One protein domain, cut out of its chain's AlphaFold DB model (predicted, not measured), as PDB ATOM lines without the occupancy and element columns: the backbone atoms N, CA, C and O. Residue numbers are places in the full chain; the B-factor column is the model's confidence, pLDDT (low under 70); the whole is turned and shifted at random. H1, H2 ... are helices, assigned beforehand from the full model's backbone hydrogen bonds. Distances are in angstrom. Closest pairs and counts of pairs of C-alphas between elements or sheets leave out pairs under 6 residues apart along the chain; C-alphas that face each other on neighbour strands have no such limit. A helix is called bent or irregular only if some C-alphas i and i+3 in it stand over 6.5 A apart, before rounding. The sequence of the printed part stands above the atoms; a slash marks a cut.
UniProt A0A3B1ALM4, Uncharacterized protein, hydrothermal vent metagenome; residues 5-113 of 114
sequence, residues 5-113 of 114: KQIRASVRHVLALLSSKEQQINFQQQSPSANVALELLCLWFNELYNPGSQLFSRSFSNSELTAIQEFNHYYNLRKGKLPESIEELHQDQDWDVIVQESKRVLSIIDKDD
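Overview. This is residues 5 to 113 of the 114 residues of an uncharacterized protein of hydrothermal vent metagenome (UniProt A0A3B1ALM4). Four helices, H1, H3, H5 and H7, stand as an up-and-down bundle, each running against the one before it in the chain, in a ring that is looser between H3 and H5. H2 lies across one end of the bundle with the short H6 beside it, and the short H4 sits at the other end. The printed part has 109 residues with seven named helices, H1 to H7 in chain order, and no named strand; the class is all helix. The whole is compact, with a radius of gyration of the C-alphas of 13.5 A, and the C-alphas span 36 by 26 by 24 A.

Arrangement. Start at H1, residues 5 to 18, and H3, residues 36 to 48, which are the hub, each touching three other helices. H1 and H3 touch at a shallow tilt of 25 degrees, opposite ways; their closest C-alphas, of Val 11 and Leu 48, are 6.8 A apart. Look next at H2, residues 21 to 30: it only just touches H1, only at the corner, with the C-alphas of Leu 17 and Gln 23 closest at 5.6 A, and the two are about perpendicular at 76 degrees. H2 also only just touches H3, with 3 pairs of C-alphas within 8 A, through residue 36 of H3 alone; Gln 28 and Val 36 have the closest C-alphas, at 5.9 A. At H4, residues 54 to 57, you find the helix close to H1 but not clearly touching, the C-alphas of Ile 7 and Phe 56 closest at 6.6 A. H5, residues 62 to 81, touches H7, residues 93 to 111, at a shallow tilt of 15 degrees, opposite ways, with the C-alphas of Ala 67 and Val 105 closest at 5.8 A. H7 touches H1 through residues 12 to 18 of H1 alone, closest at the C-alphas of Leu 15 and Ser 102, 5.3 A. H6, residues 86 to 89, only just touches H3, with 3 pairs of C-alphas within 8 A, through residues 36 to 37 of H3 alone; the C-alphas of Ala 37 and Ile 86 are closest at 5.3 A. H1 and H5 are apart, and so are H3 and H7. Every O i to N i+4 pair is within hydrogen-bond range in H1, H2 and H7, against 6 of 9 in H3 and 13 of 16 in H5; H4 and H6 are too short for such a pair.

Along the chain. Find C-alpha 5 at (190.628, 196.462, 170.406); from there H1 runs 19.9 A to C-alpha 18. H2 measures 14.4 A and H3 16.2 A. H5 starts at C-alpha 62, (180.140, 184.285, 168.297), and is 30.3 A long; it is irregular, with C-alphas 77 and 80 7.4 A apart. H7 runs 27.6 A and ends at C-alpha 111, (191.500, 181.641, 174.757).

Size, cuts and confidence. The two C-alphas farthest apart, of Ser 33 and Asn 62, are 39.0 A apart. Residues 29 to 34 stand free. The six links are tight, and the printed part has no cut. The mean pLDDT of the printed part is 95.1, with residue 113 alone under 70.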
ATOM      1  N   LYS A   5     189.587 196.834 169.440       93.62
ATOM      2  CA  LYS A   5     190.628 196.462 170.406       93.62
ATOM      3  C   LYS A   5     190.400 197.119 171.769       93.62
ATOM      4  O   LYS A   5     190.600 196.477 172.791       93.62
ATOM      5  N   GLN A   6     189.962 198.381 171.788       95.06
ATOM      6  CA  GLN A   6     189.665 199.096 173.034       95.06
ATOM      7  C   GLN A   6     188.422 198.543 173.733       95.06
ATOM      8  O   GLN A   6     188.452 198.383 174.949       95.06
ATOM      9  N   ILE A   7     187.365 198.201 172.989       95.88
ATOM     10  CA  ILE A   7     186.167 197.561 173.554       95.88
ATOM     11  C   ILE A   7     186.537 196.221 174.181       95.88
ATOM     12  O   ILE A   7     186.230 195.983 175.345       95.88
ATOM     13  N   ARG A   8     187.262 195.378 173.439       96.06
ATOM     14  CA  ARG A   8     187.717 194.074 173.928       96.06
ATOM     15  C   ARG A   8     188.558 194.199 175.197       96.06
ATOM     16  O   ARG A   8     188.265 193.537 176.186       96.06
ATOM     17  N   ALA A   9     189.544 195.097 175.200       96.25
ATOM     18  CA  ALA A   9     190.371 195.357 176.376       96.25
ATOM     19  C   ALA A   9     189.547 195.863 177.573       96.25
ATOM     20  O   ALA A   9     189.793 195.441 178.697       96.25
ATOM     21  N   SER A  10     188.549 196.720 177.334       96.88
ATOM     22  CA  SER A  10     187.672 197.238 178.393       96.88
ATOM     23  C   SER A  10     186.798 196.132 178.987       96.88
ATOM     24  O   SER A  10     186.697 196.027 180.206       96.88
ATOM     25  N   VAL A  11     186.232 195.256 178.146       97.25
ATOM     26  CA  VAL A  11     185.449 194.099 178.610       97.25
ATOM     27  C   VAL A  11     186.313 193.147 179.425       97.25
ATOM     28  O   VAL A  11     185.926 192.786 180.532       97.25
ATOM     29  N   ARG A  12     187.506 192.795 178.928       97.69
ATOM     30  CA  ARG A  12     188.459 191.960 179.675       97.69
ATOM     31  C   ARG A  12     188.828 192.588 181.016       97.69
ATOM     32  O   ARG A  12     188.821 191.896 182.025       97.69
ATOM     33  N   HIS A  13     189.104 193.891 181.038       97.25
ATOM     34  CA  HIS A  13     189.462 194.607 182.260       97.25
ATOM     35  C   HIS A  13     188.345 194.562 183.310       97.25
ATOM     36  O   HIS A  13     188.602 194.203 184.457       97.25
ATOM     37  N   VAL A  14     187.103 194.864 182.923       98.00
ATOM     38  CA  VAL A  14     185.966 194.821 183.855       98.00
ATOM     39  C   VAL A  14     185.674 193.389 184.302       98.00
ATOM     40  O   VAL A  14     185.451 193.169 185.486       98.00
ATOM     41  N   LEU A  15     185.734 192.396 183.410       98.31
ATOM     42  CA  LEU A  15     185.568 190.993 183.805       98.31
ATOM     43  C   LEU A  15     186.660 190.542 184.779       98.31
ATOM     44  O   LEU A  15     186.349 189.859 185.750       98.31
ATOM     45  N   ALA A  16     187.913 190.959 184.578       98.12
ATOM     46  CA  ALA A  16     189.001 190.690 185.517       98.12
ATOM     47  C   ALA A  16     188.716 191.301 186.899       98.12
ATOM     48  O   ALA A  16     188.813 190.594 187.904       98.12
ATOM     49  N   LEU A  17     188.256 192.553 186.939       98.00
ATOM     50  CA  LEU A  17     187.863 193.224 188.178       98.00
ATOM     51  C   LEU A  17     186.702 192.495 188.880       98.00
ATOM     52  O   LEU A  17     186.791 192.167 190.062       98.00
ATOM     53  N   LEU A  18     185.632 192.158 188.155       97.94
ATOM     54  CA  LEU A  18     184.487 191.410 188.697       97.94
ATOM     55  C   LEU A  18     184.875 189.995 189.154       97.94
ATOM     56  O   LEU A  18     184.288 189.454 190.085       97.94
ATOM     57  N   SER A  19     185.904 189.405 188.550       98.00
ATOM     58  CA  SER A  19     186.373 188.055 188.863       98.00
ATOM     59  C   SER A  19     187.248 187.948 190.121       98.00
ATOM     60  O   SER A  19     187.552 186.834 190.558       98.00
ATOM     61  N   SER A  20     187.673 189.067 190.719       97.62
ATOM     62  CA  SER A  20     188.609 189.059 191.846       97.62
ATOM     63  C   SER A  20     188.176 189.987 192.978       97.62
ATOM     64  O   SER A  20     188.259 191.208 192.873       97.62
ATOM     65  N   LYS A  21     187.808 189.386 194.118       96.56
ATOM     66  CA  LYS A  21     187.536 190.115 195.368       96.56
ATOM     67  C   LYS A  21     188.726 190.987 195.786       96.56
ATOM     68  O   LYS A  21     188.535 192.117 196.214       96.56
ATOM     69  N   GLU A  22     189.954 190.506 195.593       96.81
ATOM     70  CA  GLU A  22     191.167 191.283 195.876       96.81
ATOM     71  C   GLU A  22     191.262 192.535 194.992       96.81
ATOM     72  O   GLU A  22     191.514 193.629 195.495       96.81
ATOM     73  N   GLN A  23     190.997 192.413 193.685       97.19
ATOM     74  CA  GLN A  23     191.002 193.578 192.794       97.19
ATOM     75  C   GLN A  23     189.886 194.569 193.145       97.19
ATOM     76  O   GLN A  23     190.105 195.773 193.056       97.19
ATOM     77  N   GLN A  24     188.727 194.087 193.595       96.62
ATOM     78  CA  GLN A  24     187.618 194.933 194.050       96.62
ATOM     79  C   GLN A  24     187.980 195.720 195.317       96.62
ATOM     80  O   GLN A  24     187.695 196.914 195.400       96.62
ATOM     81  N   ILE A  25     188.674 195.087 196.269       95.75
ATOM     82  CA  ILE A  25     189.208 195.767 197.462       95.75
ATOM     83  C   ILE A  25     190.242 196.818 197.053       95.75
ATOM     84  O   ILE A  25     190.173 197.960 197.503       95.75
ATOM     85  N   ASN A  26     191.174 196.468 196.163       95.56
ATOM     86  CA  ASN A  26     192.178 197.412 195.671       95.56
ATOM     87  C   ASN A  26     191.526 198.602 194.946       95.56
ATOM     88  O   ASN A  26     191.972 199.738 195.096       95.56
ATOM     89  N   PHE A  27     190.444 198.363 194.207       94.44
ATOM     90  CA  PHE A  27     189.664 199.412 193.557       94.44
ATOM     91  C   PHE A  27     189.004 200.353 194.583       94.44
ATOM     92  O   PHE A  27     189.102 201.571 194.445       94.44
ATOM     93  N   GLN A  28     188.453 199.821 195.683       94.69
ATOM     94  CA  GLN A  28     187.943 200.629 196.804       94.69
ATOM     95  C   GLN A  28     189.032 201.466 197.475       94.69
ATOM     96  O   GLN A  28     188.797 202.630 197.799       94.69
ATOM     97  N   GLN A  29     190.236 200.921 197.647       93.69
ATOM     98  CA  GLN A  29     191.358 201.657 198.236       93.69
ATOM     99  C   GLN A  29     191.821 202.831 197.364       93.69
ATOM    100  O   GLN A  29     192.276 203.846 197.891       93.69
ATOM    101  N   GLN A  30     191.687 202.720 196.042       92.88
ATOM    102  CA  GLN A  30     192.011 203.802 195.106       92.88
ATOM    103  C   GLN A  30     190.961 204.919 195.103       92.88
ATOM    104  O   GLN A  30     191.253 206.033 194.670       92.88
ATOM    105  N   SER A  31     189.741 204.655 195.578       87.88
ATOM    106  CA  SER A  31     188.671 205.651 195.699       87.88
ATOM    107  C   SER A  31     187.832 205.413 196.961       87.88
ATOM    108  O   SER A  31     186.687 204.974 196.867       87.88
ATOM    109  N   PRO A  32     188.362 205.725 198.164       85.12
ATOM    110  CA  PRO A  32     187.733 205.350 199.437       85.12
ATOM    111  C   PRO A  32     186.339 205.942 199.680       85.12
ATOM    112  O   PRO A  32     185.577 205.404 200.471       85.12
ATOM    113  N   SER A  33     186.006 207.058 199.029       86.50
ATOM    114  CA  SER A  33     184.694 207.707 199.142       86.50
ATOM    115  C   SER A  33     183.667 207.212 198.120       86.50
ATOM    116  O   SER A  33     182.519 207.647 198.172       86.50
ATOM    117  N   ALA A  34     184.069 206.380 197.155       89.06
ATOM    118  CA  ALA A  34     183.163 205.830 196.153       89.06
ATOM    119  C   ALA A  34     182.426 204.609 196.712       89.06
ATOM    120  O   ALA A  34     183.013 203.800 197.432       89.06
ATOM    121  N   ASN A  35     181.157 204.449 196.331       92.50
ATOM    122  CA  ASN A  35     180.430 203.206 196.554       92.50
ATOM    123  C   ASN A  35     180.873 202.192 195.492       92.50
ATOM    124  O   ASN A  35     180.320 202.153 194.394       92.50
ATOM    125  N   VAL A  36     181.883 201.379 195.805       94.12
ATOM    126  CA  VAL A  36     182.435 200.444 194.819       94.12
ATOM    127  C   VAL A  36     181.434 199.386 194.370       94.12
ATOM    128  O   VAL A  36     181.456 199.019 193.198       94.12
ATOM    129  N   ALA A  37     180.535 198.915 195.238       93.56
ATOM    130  CA  ALA A  37     179.514 197.949 194.834       93.56
ATOM    131  C   ALA A  37     178.641 198.508 193.694       93.56
ATOM    132  O   ALA A  37     178.412 197.832 192.687       93.56
ATOM    133  N   LEU A  38     178.240 199.778 193.804       94.06
ATOM    134  CA  LEU A  38     177.510 200.481 192.754       94.06
ATOM    135  C   LEU A  38     178.380 200.753 191.518       94.06
ATOM    136  O   LEU A  38     177.919 200.553 190.397       94.06
ATOM    137  N   GLU A  39     179.637 201.162 191.693       95.38
ATOM    138  CA  GLU A  39     180.545 201.401 190.563       95.38
ATOM    139  C   GLU A  39     180.756 200.136 189.719       95.38
ATOM    140  O   GLU A  39     180.723 200.201 188.492       95.38
ATOM    141  N   LEU A  40     180.890 198.958 190.338       96.00
ATOM    142  CA  LEU A  40     181.023 197.682 189.621       96.00
ATOM    143  C   LEU A  40     179.789 197.364 188.761       96.00
ATOM    144  O   LEU A  40     179.918 196.791 187.673       96.00
ATOM    145  N   LEU A  41     178.597 197.750 189.223       95.50
ATOM    146  CA  LEU A  41     177.362 197.656 188.447       95.50
ATOM    147  C   LEU A  41     177.361 198.651 187.285       95.50
ATOM    148  O   LEU A  41     177.098 198.256 186.148       95.50
ATOM    149  N   CYS A  42     177.679 199.918 187.552       95.06
ATOM    150  CA  CYS A  42     177.713 200.979 186.547       95.06
ATOM    151  C   CYS A  42     178.718 200.673 185.430       95.06
ATOM    152  O   CYS A  42     178.374 200.760 184.250       95.06
ATOM    153  N   LEU A  43     179.928 200.231 185.784       95.75
ATOM    154  CA  LEU A  43     180.958 199.849 184.820       95.75
ATOM    155  C   LEU A  43     180.438 198.812 183.823       95.75
ATOM    156  O   LEU A  43     180.682 198.940 182.626       95.75
ATOM    157  N   TRP A  44     179.694 197.805 184.285       97.62
ATOM    158  CA  TRP A  44     179.134 196.798 183.390       97.62
ATOM    159  C   TRP A  44     177.904 197.305 182.626       97.62
ATOM    160  O   TRP A  44     177.888 197.276 181.394       97.62
ATOM    161  N   PHE A  45     176.866 197.751 183.340       96.56
ATOM    162  CA  PHE A  45     175.535 197.991 182.773       96.56
ATOM    163  C   PHE A  45     175.370 199.346 182.087       96.56
ATOM    164  O   PHE A  45     174.530 199.458 181.193       96.56
ATOM    165  N   ASN A  46     176.122 200.362 182.506       94.06
ATOM    166  CA  ASN A  46     175.986 201.724 181.994       94.06
ATOM    167  C   ASN A  46     177.085 202.050 180.980       94.06
ATOM    168  O   ASN A  46     176.798 202.647 179.945       94.06
ATOM    169  N   GLU A  47     178.318 201.619 181.251       93.88
ATOM    170  CA  GLU A  47     179.481 202.050 180.469       93.88
ATOM    171  C   GLU A  47     179.906 201.046 179.390       93.88
ATOM    172  O   GLU A  47     180.349 201.442 178.309       93.88
ATOM    173  N   LEU A  48     179.792 199.740 179.659       95.00
ATOM    174  CA  LEU A  48     180.495 198.727 178.870       95.00
ATOM    175  C   LEU A  48     179.592 197.849 177.998       95.00
ATOM    176  O   LEU A  48     179.840 197.710 176.796       95.00
ATOM    177  N   TYR A  49     178.584 197.197 178.582       96.12
ATOM    178  CA  TYR A  49     177.780 196.205 177.872       96.12
ATOM    179  C   TYR A  49     176.769 196.878 176.936       96.12
ATOM    180  O   TYR A  49     175.743 197.402 177.363       96.12
ATOM    181  N   ASN A  50     177.040 196.828 175.628       94.62
ATOM    182  CA  ASN A  50     176.180 197.431 174.610       94.62
ATOM    183  C   ASN A  50     175.943 196.482 173.419       94.62
ATOM    184  O   ASN A  50     176.541 196.661 172.354       94.62
ATOM    185  N   PRO A  51     175.044 195.488 173.553       93.00
ATOM    186  CA  PRO A  51     174.792 194.493 172.507       93.00
ATOM    187  C   PRO A  51     174.122 195.082 171.254       93.00
ATOM    188  O   PRO A  51     174.150 194.460 170.194       93.00
ATOM    189  N   GLY A  52     173.525 196.278 171.351       93.00
ATOM    190  CA  GLY A  52     172.942 196.992 170.208       93.00
ATOM    191  C   GLY A  52     173.984 197.695 169.331       93.00
ATOM    192  O   GLY A  52     173.702 198.042 168.184       93.00
ATOM    193  N   SER A  53     175.202 197.896 169.839       95.12
ATOM    194  CA  SER A  53     176.290 198.499 169.076       95.12
ATOM    195  C   SER A  53     176.901 197.487 168.110       95.12
ATOM    196  O   SER A  53     177.525 196.508 168.517       95.12
ATOM    197  N   GLN A  54     176.827 197.770 166.805       95.25
ATOM    198  CA  GLN A  54     177.516 196.959 165.792       95.25
ATOM    199  C   GLN A  54     179.019 196.851 166.060       95.25
ATOM    200  O   GLN A  54     179.640 195.841 165.731       95.25
ATOM    201  N   LEU A  55     179.619 197.901 166.624       95.19
ATOM    202  CA  LEU A  55     181.039 197.906 166.931       95.19
ATOM    203  C   LEU A  55     181.362 196.964 168.092       95.19
ATOM    204  O   LEU A  55     182.342 196.229 167.998       95.19
ATOM    205  N   PHE A  56     180.519 196.937 169.127       96.06
ATOM    206  CA  PHE A  56     180.638 195.987 170.230       96.06
ATOM    207  C   PHE A  56     180.548 194.552 169.707       96.06
ATOM    208  O   PHE A  56     181.499 193.793 169.858       96.06
ATOM    209  N   SER A  57     179.484 194.216 168.972       95.88
ATOM    210  CA  SER A  57     179.278 192.852 168.468       95.88
ATOM    211  C   SER A  57     180.399 192.388 167.536       95.88
ATOM    212  O   SER A  57     180.805 191.238 167.562       95.88
ATOM    213  N   ARG A  58     180.981 193.291 166.741       95.81
ATOM    214  CA  ARG A  58     182.112 192.975 165.850       95.81
ATOM    215  C   ARG A  58     183.476 192.910 166.550       95.81
ATOM    216  O   ARG A  58     184.477 192.727 165.846       95.81
ATOM    217  N   SER A  59     183.537 193.151 167.860       96.50
ATOM    218  CA  SER A  59     184.764 193.086 168.671       96.50
ATOM    219  C   SER A  59     185.014 191.705 169.282       96.50
ATOM    220  O   SER A  59     186.083 191.492 169.848       96.50
ATOM    221  N   PHE A  60     184.050 190.793 169.151       96.81
ATOM    222  CA  PHE A  60     184.065 189.471 169.764       96.81
ATOM    223  C   PHE A  60     183.642 188.399 168.753       96.81
ATOM    224  O   PHE A  60     182.960 188.696 167.765       96.81
ATOM    225  N   SER A  61     184.058 187.161 168.997       96.44
ATOM    226  CA  SER A  61     183.596 185.971 168.287       96.44
ATOM    227  C   SER A  61     182.160 185.607 168.699       96.44
ATOM    228  O   SER A  61     181.619 186.109 169.687       96.44
ATOM    229  N   ASN A  62     181.503 184.715 167.953       95.94
ATOM    230  CA  ASN A  62     180.140 184.285 168.297       95.94
ATOM    231  C   ASN A  62     180.084 183.532 169.641       95.94
ATOM    232  O   ASN A  62     179.111 183.682 170.384       95.94
ATOM    233  N   SER A  63     181.112 182.739 169.963       96.38
ATOM    234  CA  SER A  63     181.242 182.037 171.248       96.38
ATOM    235  C   SER A  63     181.383 183.022 172.405       96.38
ATOM    236  O   SER A  63     180.672 182.907 173.402       96.38
ATOM    237  N   GLU A  64     182.237 184.033 172.249       97.50
ATOM    238  CA  GLU A  64     182.414 185.095 173.237       97.50
ATOM    239  C   GLU A  64     181.140 185.909 173.440       97.50
ATOM    240  O   GLU A  64     180.737 186.136 174.576       97.50
ATOM    241  N   LEU A  65     180.466 186.313 172.357       97.75
ATOM    242  CA  LEU A  65     179.202 187.048 172.451       97.75
ATOM    243  C   LEU A  65     178.140 186.248 173.198       97.75
ATOM    244  O   LEU A  65     177.435 186.819 174.026       97.75
ATOM    245  N   THR A  66     178.050 184.945 172.934       97.62
ATOM    246  CA  THR A  66     177.122 184.055 173.645       97.62
ATOM    247  C   THR A  66     177.441 184.043 175.140       97.62
ATOM    248  O   THR A  66     176.561 184.304 175.957       97.62
ATOM    249  N   ALA A  67     178.710 183.853 175.510       97.81
ATOM    250  CA  ALA A  67     179.139 183.843 176.907       97.81
ATOM    251  C   ALA A  67     178.911 185.195 177.615       97.81
ATOM    252  O   ALA A  67     178.425 185.233 178.746       97.81
ATOM    253  N   ILE A  68     179.206 186.313 176.944       98.19
ATOM    254  CA  ILE A  68     178.973 187.671 177.457       98.19
ATOM    255  C   ILE A  68     177.470 187.920 177.667       98.19
ATOM    256  O   ILE A  68     177.082 188.514 178.674       98.19
ATOM    257  N   GLN A  69     176.614 187.470 176.744       97.81
ATOM    258  CA  GLN A  69     175.158 187.610 176.854       97.81
ATOM    259  C   GLN A  69     174.585 186.787 178.011       97.81
ATOM    260  O   GLN A  69     173.773 187.307 178.778       97.81
ATOM    261  N   GLU A  70     175.022 185.534 178.163       97.38
ATOM    262  CA  GLU A  70     174.655 184.675 179.295       97.38
ATOM    263  C   GLU A  70     175.054 185.312 180.625       97.38
ATOM    264  O   GLU A  70     174.229 185.433 181.532       97.38
ATOM    265  N   PHE A  71     176.298 185.783 180.730       98.12
ATOM    266  CA  PHE A  71     176.780 186.473 181.920       98.12
ATOM    267  C   PHE A  71     175.959 187.725 182.229       98.12
ATOM    268  O   PHE A  71     175.492 187.891 183.357       98.12
ATOM    269  N   ASN A  72     175.704 188.572 181.227       98.06
ATOM    270  CA  ASN A  72     174.861 189.746 181.414       98.06
ATOM    271  C   ASN A  72     173.454 189.363 181.896       98.06
ATOM    272  O   ASN A  72     172.902 190.036 182.763       98.06
ATOM    273  N   HIS A  73     172.867 188.289 181.359       96.44
ATOM    274  CA  HIS A  73     171.573 187.796 181.817       96.44
ATOM    275  C   HIS A  73     171.624 187.385 183.296       96.44
ATOM    276  O   HIS A  73     170.803 187.858 184.086       96.44
ATOM    277  N   TYR A  74     172.619 186.587 183.697       94.94
ATOM    278  CA  TYR A  74     172.796 186.165 185.088       94.94
ATOM    279  C   TYR A  74     172.999 187.333 186.052       94.94
ATOM    280  O   TYR A  74     172.397 187.338 187.130       94.94
ATOM    281  N   TYR A  75     173.811 188.313 185.662       97.00
ATOM    282  CA  TYR A  75     174.088 189.493 186.470       97.00
ATOM    283  C   TYR A  75     172.841 190.388 186.569       97.00
ATOM    284  O   TYR A  75     172.456 190.824 187.655       97.00
ATOM    285  N   ASN A  76     172.123 190.591 185.459       96.75
ATOM    286  CA  ASN A  76     170.924 191.427 185.426       96.75
ATOM    287  C   ASN A  76     169.781 190.881 186.297       96.75
ATOM    288  O   ASN A  76     169.026 191.667 186.862       96.75
ATOM    289  N   LEU A  77     169.656 189.556 186.430       95.62
ATOM    290  CA  LEU A  77     168.660 188.932 187.310       95.62
ATOM    291  C   LEU A  77     168.930 189.171 188.805       95.62
ATOM    292  O   LEU A  77     167.999 189.109 189.609       95.62
ATOM    293  N   ARG A  78     170.188 189.430 189.176       93.94
ATOM    294  CA  ARG A  78     170.639 189.545 190.572       93.94
ATOM    295  C   ARG A  78     170.857 190.979 191.023       93.94
ATOM    296  O   ARG A  78     170.651 191.270 192.194       93.94
ATOM    297  N   LYS A  79     171.195 191.890 190.102       92.56
ATOM    298  CA  LYS A  79     171.625 193.261 190.429       92.56
ATOM    299  C   LYS A  79     170.689 194.041 191.358       92.56
ATOM    300  O   LYS A  79     171.161 194.863 192.124       92.56
ATOM    301  N   GLY A  80     169.378 193.786 191.309       92.25
ATOM    302  CA  GLY A  80     168.391 194.465 192.159       92.25
ATOM    303  C   GLY A  80     168.338 193.981 193.614       92.25
ATOM    304  O   GLY A  80     167.537 194.501 194.381       92.25
ATOM    305  N   LYS A  81     169.124 192.961 193.972       91.81
ATOM    306  CA  LYS A  81     169.186 192.365 195.315       91.81
ATOM    307  C   LYS A  81     170.582 192.434 195.933       91.81
ATOM    308  O   LYS A  81     170.747 191.992 197.064       91.81
ATOM    309  N   LEU A  82     171.570 192.924 195.183       92.94
ATOM    310  CA  LEU A  82     172.948 192.956 195.651       92.94
ATOM    311  C   LEU A  82     173.116 194.022 196.743       92.94
ATOM    312  O   LEU A  82     172.497 195.084 196.642       92.94
ATOM    313  N   PRO A  83     173.955 193.760 197.757       94.06
ATOM    314  CA  PRO A  83     174.304 194.755 198.760       94.06
ATOM    315  C   PRO A  83     175.000 195.987 198.173       94.06
ATOM    316  O   PRO A  83     175.608 195.937 197.103       94.06
ATOM    317  N   GLU A  84     174.951 197.090 198.919       91.75
ATOM    318  CA  GLU A  84     175.508 198.384 198.505       91.75
ATOM    319  C   GLU A  84     176.916 198.654 199.056       91.75
ATOM    320  O   GLU A  84     177.499 199.688 198.743       91.75
ATOM    321  N   SER A  85     177.480 197.758 199.869       93.31
ATOM    322  CA  SER A  85     178.860 197.845 200.365       93.31
ATOM    323  C   SER A  85     179.702 196.693 199.830       93.31
ATOM    324  O   SER A  85     179.183 195.604 199.579       93.31
ATOM    325  N   ILE A  86     181.009 196.906 199.651       93.88
ATOM    326  CA  ILE A  86     181.887 195.848 199.136       93.88
ATOM    327  C   ILE A  86     182.019 194.695 200.140       93.88
ATOM    328  O   ILE A  86     182.094 193.533 199.746       93.88
ATOM    329  N   GLU A  87     181.985 195.005 201.435       94.00
ATOM    330  CA  GLU A  87     182.070 194.036 202.521       94.00
ATOM    331  C   GLU A  87     180.871 193.085 202.524       94.00
ATOM    332  O   GLU A  87     181.057 191.869 202.585       94.00
ATOM    333  N   GLU A  88     179.650 193.616 202.423       95.62
ATOM    334  CA  GLU A  88     178.436 192.796 202.352       95.62
ATOM    335  C   GLU A  88     178.346 192.065 201.013       95.62
ATOM    336  O   GLU A  88     178.001 190.885 200.978       95.62
ATOM    337  N   LEU A  89     178.730 192.725 199.914       95.69
ATOM    338  CA  LEU A  89     178.774 192.119 198.587       95.69
ATOM    339  C   LEU A  89     179.693 190.889 198.574       95.69
ATOM    340  O   LEU A  89     179.377 189.872 197.970       95.69
ATOM    341  N   HIS A  90     180.817 190.924 199.293       96.31
ATOM    342  CA  HIS A  90     181.741 189.788 199.389       96.31
ATOM    343  C   HIS A  90     181.239 188.634 200.257       96.31
ATOM    344  O   HIS A  90     181.824 187.550 200.184       96.31
ATOM    345  N   GLN A  91     180.190 188.845 201.050       96.62
ATOM    346  CA  GLN A  91     179.501 187.805 201.818       96.62
ATOM    347  C   GLN A  91     178.260 187.263 201.094       96.62
ATOM    348  O   GLN A  91     177.691 186.256 201.520       96.62
ATOM    349  N   ASP A  92     177.847 187.911 200.006       96.81
ATOM    350  CA  ASP A  92     176.652 187.567 199.255       96.81
ATOM    351  C   ASP A  92     176.886 186.388 198.290       96.81
ATOM    352  O   ASP A  92     177.845 186.343 197.515       96.81
ATOM    353  N   GLN A  93     175.978 185.409 198.329       95.69
ATOM    354  CA  GLN A  93     176.082 184.197 197.510       95.69
ATOM    355  C   GLN A  93     175.800 184.470 196.029       95.69
ATOM    356  O   GLN A  93     176.388 183.826 195.159       95.69
ATOM    357  N   ASP A  94     174.911 185.419 195.731       95.00
ATOM    358  CA  ASP A  94     174.619 185.820 194.359       95.00
ATOM    359  C   ASP A  94     175.832 186.540 193.744       95.00
ATOM    360  O   ASP A  94     176.141 186.323 192.566       95.00
ATOM    361  N   TRP A  95     176.581 187.310 194.541       96.88
ATOM    362  CA  TRP A  95     177.860 187.883 194.130       96.88
ATOM    363  C   TRP A  95     178.934 186.832 193.871       96.88
ATOM    364  O   TRP A  95     179.628 186.914 192.858       96.88
ATOM    365  N   ASP A  96     179.056 185.810 194.719       96.06
ATOM    366  CA  ASP A  96     180.006 184.720 194.477       96.06
ATOM    367  C   ASP A  96     179.754 184.036 193.126       96.06
ATOM    368  O   ASP A  96     180.699 183.749 192.388       96.06
ATOM    369  N   VAL A  97     178.488 183.843 192.748       95.31
ATOM    370  CA  VAL A  97     178.129 183.324 191.421       95.31
ATOM    371  C   VAL A  97     178.557 184.292 190.313       95.31
ATOM    372  O   VAL A  97     179.135 183.853 189.319       95.31
ATOM    373  N   ILE A  98     178.341 185.601 190.480       97.19
ATOM    374  CA  ILE A  98     178.785 186.627 189.516       97.19
ATOM    375  C   ILE A  98     180.311 186.610 189.355       97.19
ATOM    376  O   ILE A  98     180.807 186.672 188.228       97.19
ATOM    377  N   VAL A  99     181.064 186.466 190.449       97.88
ATOM    378  CA  VAL A  99     182.530 186.352 190.435       97.88
ATOM    379  C   VAL A  99     182.970 185.124 189.631       97.88
ATOM    380  O   VAL A  99     183.867 185.227 188.791       97.88
ATOM    381  N   GLN A 100     182.348 183.960 189.850       97.69
ATOM    382  CA  GLN A 100     182.694 182.730 189.125       97.69
ATOM    383  C   GLN A 100     182.321 182.802 187.641       97.69
ATOM    384  O   GLN A 100     183.130 182.437 186.787       97.69
ATOM    385  N   GLU A 101     181.142 183.330 187.310       97.81
ATOM    386  CA  GLU A 101     180.747 183.515 185.914       97.81
ATOM    387  C   GLU A 101     181.648 184.537 185.205       97.81
ATOM    388  O   GLU A 101     182.032 184.318 184.056       97.81
ATOM    389  N   SER A 102     182.092 185.591 185.899       98.00
ATOM    390  CA  SER A 102     183.069 186.546 185.357       98.00
ATOM    391  C   SER A 102     184.394 185.860 185.007       98.00
ATOM    392  O   SER A 102     184.929 186.087 183.920       98.00
ATOM    393  N   LYS A 103     184.898 184.960 185.872       98.06
ATOM    394  CA  LYS A 103     186.090 184.131 185.582       98.06
ATOM    395  C   LYS A 103     185.882 183.254 184.354       98.06
ATOM    396  O   LYS A 103     186.767 183.165 183.504       98.06
ATOM    397  N   ARG A 104     184.717 182.603 184.255       97.81
ATOM    398  CA  ARG A 104     184.380 181.734 183.123       97.81
ATOM    399  C   ARG A 104     184.415 182.515 181.813       97.81
ATOM    400  O   ARG A 104     185.111 182.090 180.892       97.81
ATOM    401  N   VAL A 105     183.720 183.650 181.733       98.00
ATOM    402  CA  VAL A 105     183.685 184.467 180.510       98.00
ATOM    403  C   VAL A 105     185.062 185.034 180.178       98.00
ATOM    404  O   VAL A 105     185.469 184.960 179.022       98.00
ATOM    405  N   LEU A 106     185.813 185.518 181.172       97.81
ATOM    406  CA  LEU A 106     187.182 185.989 180.956       97.81
ATOM    407  C   LEU A 106     188.061 184.893 180.338       97.81
ATOM    408  O   LEU A 106     188.747 185.149 179.356       97.81
ATOM    409  N   SER A 107     187.966 183.655 180.834       97.44
ATOM    410  CA  SER A 107     188.727 182.525 180.281       97.44
ATOM    411  C   SER A 107     188.358 182.170 178.836       97.44
ATOM    412  O   SER A 107     189.186 181.619 178.119       97.44
ATOM    413  N   ILE A 108     187.122 182.450 178.407       96.88
ATOM    414  CA  ILE A 108     186.689 182.240 177.019       96.88
ATOM    415  C   ILE A 108     187.305 183.319 176.131       96.88
ATOM    416  O   ILE A 108     187.862 182.997 175.090       96.88
ATOM    417  N   ILE A 109     187.257 184.577 176.579       95.25
ATOM    418  CA  ILE A 109     187.836 185.699 175.838       95.25
ATOM    419  C   ILE A 109     189.360 185.553 175.715       95.25
ATOM    420  O   ILE A 109     189.925 185.810 174.658       95.25
ATOM    421  N   ASP A 110     190.032 185.107 176.776       93.44
ATOM    422  CA  ASP A 110     191.487 184.950 176.782       93.44
ATOM    423  C   ASP A 110     191.971 183.814 175.863       93.44
ATOM    424  O   ASP A 110     193.061 183.914 175.313       93.44
ATOM    425  N   LYS A 111     191.167 182.760 175.662       89.00
ATOM    426  CA  LYS A 111     191.500 181.641 174.757       89.00
ATOM    427  C   LYS A 111     191.416 182.011 173.282       89.00
ATOM    428  O   LYS A 111     192.190 181.495 172.490       89.00
ATOM    429  N   ASP A 112     190.481 182.882 172.919       78.00
ATOM    430  CA  ASP A 112     190.316 183.355 171.539       78.00
ATOM    431  C   ASP A 112     191.363 184.443 171.175       78.00
ATOM    432  O   ASP A 112     191.400 184.902 170.033       78.00
ATOM    433  N   ASP A 113     192.199 184.874 172.135       65.12
ATOM    434  CA  ASP A 113     193.334 185.792 171.930       65.12
ATOM    435  C   ASP A 113     194.672 185.075 171.618       65.12
ATOM    436  O   ASP A 113     195.647 185.765 171.295       65.12
TER     437      ASP A 113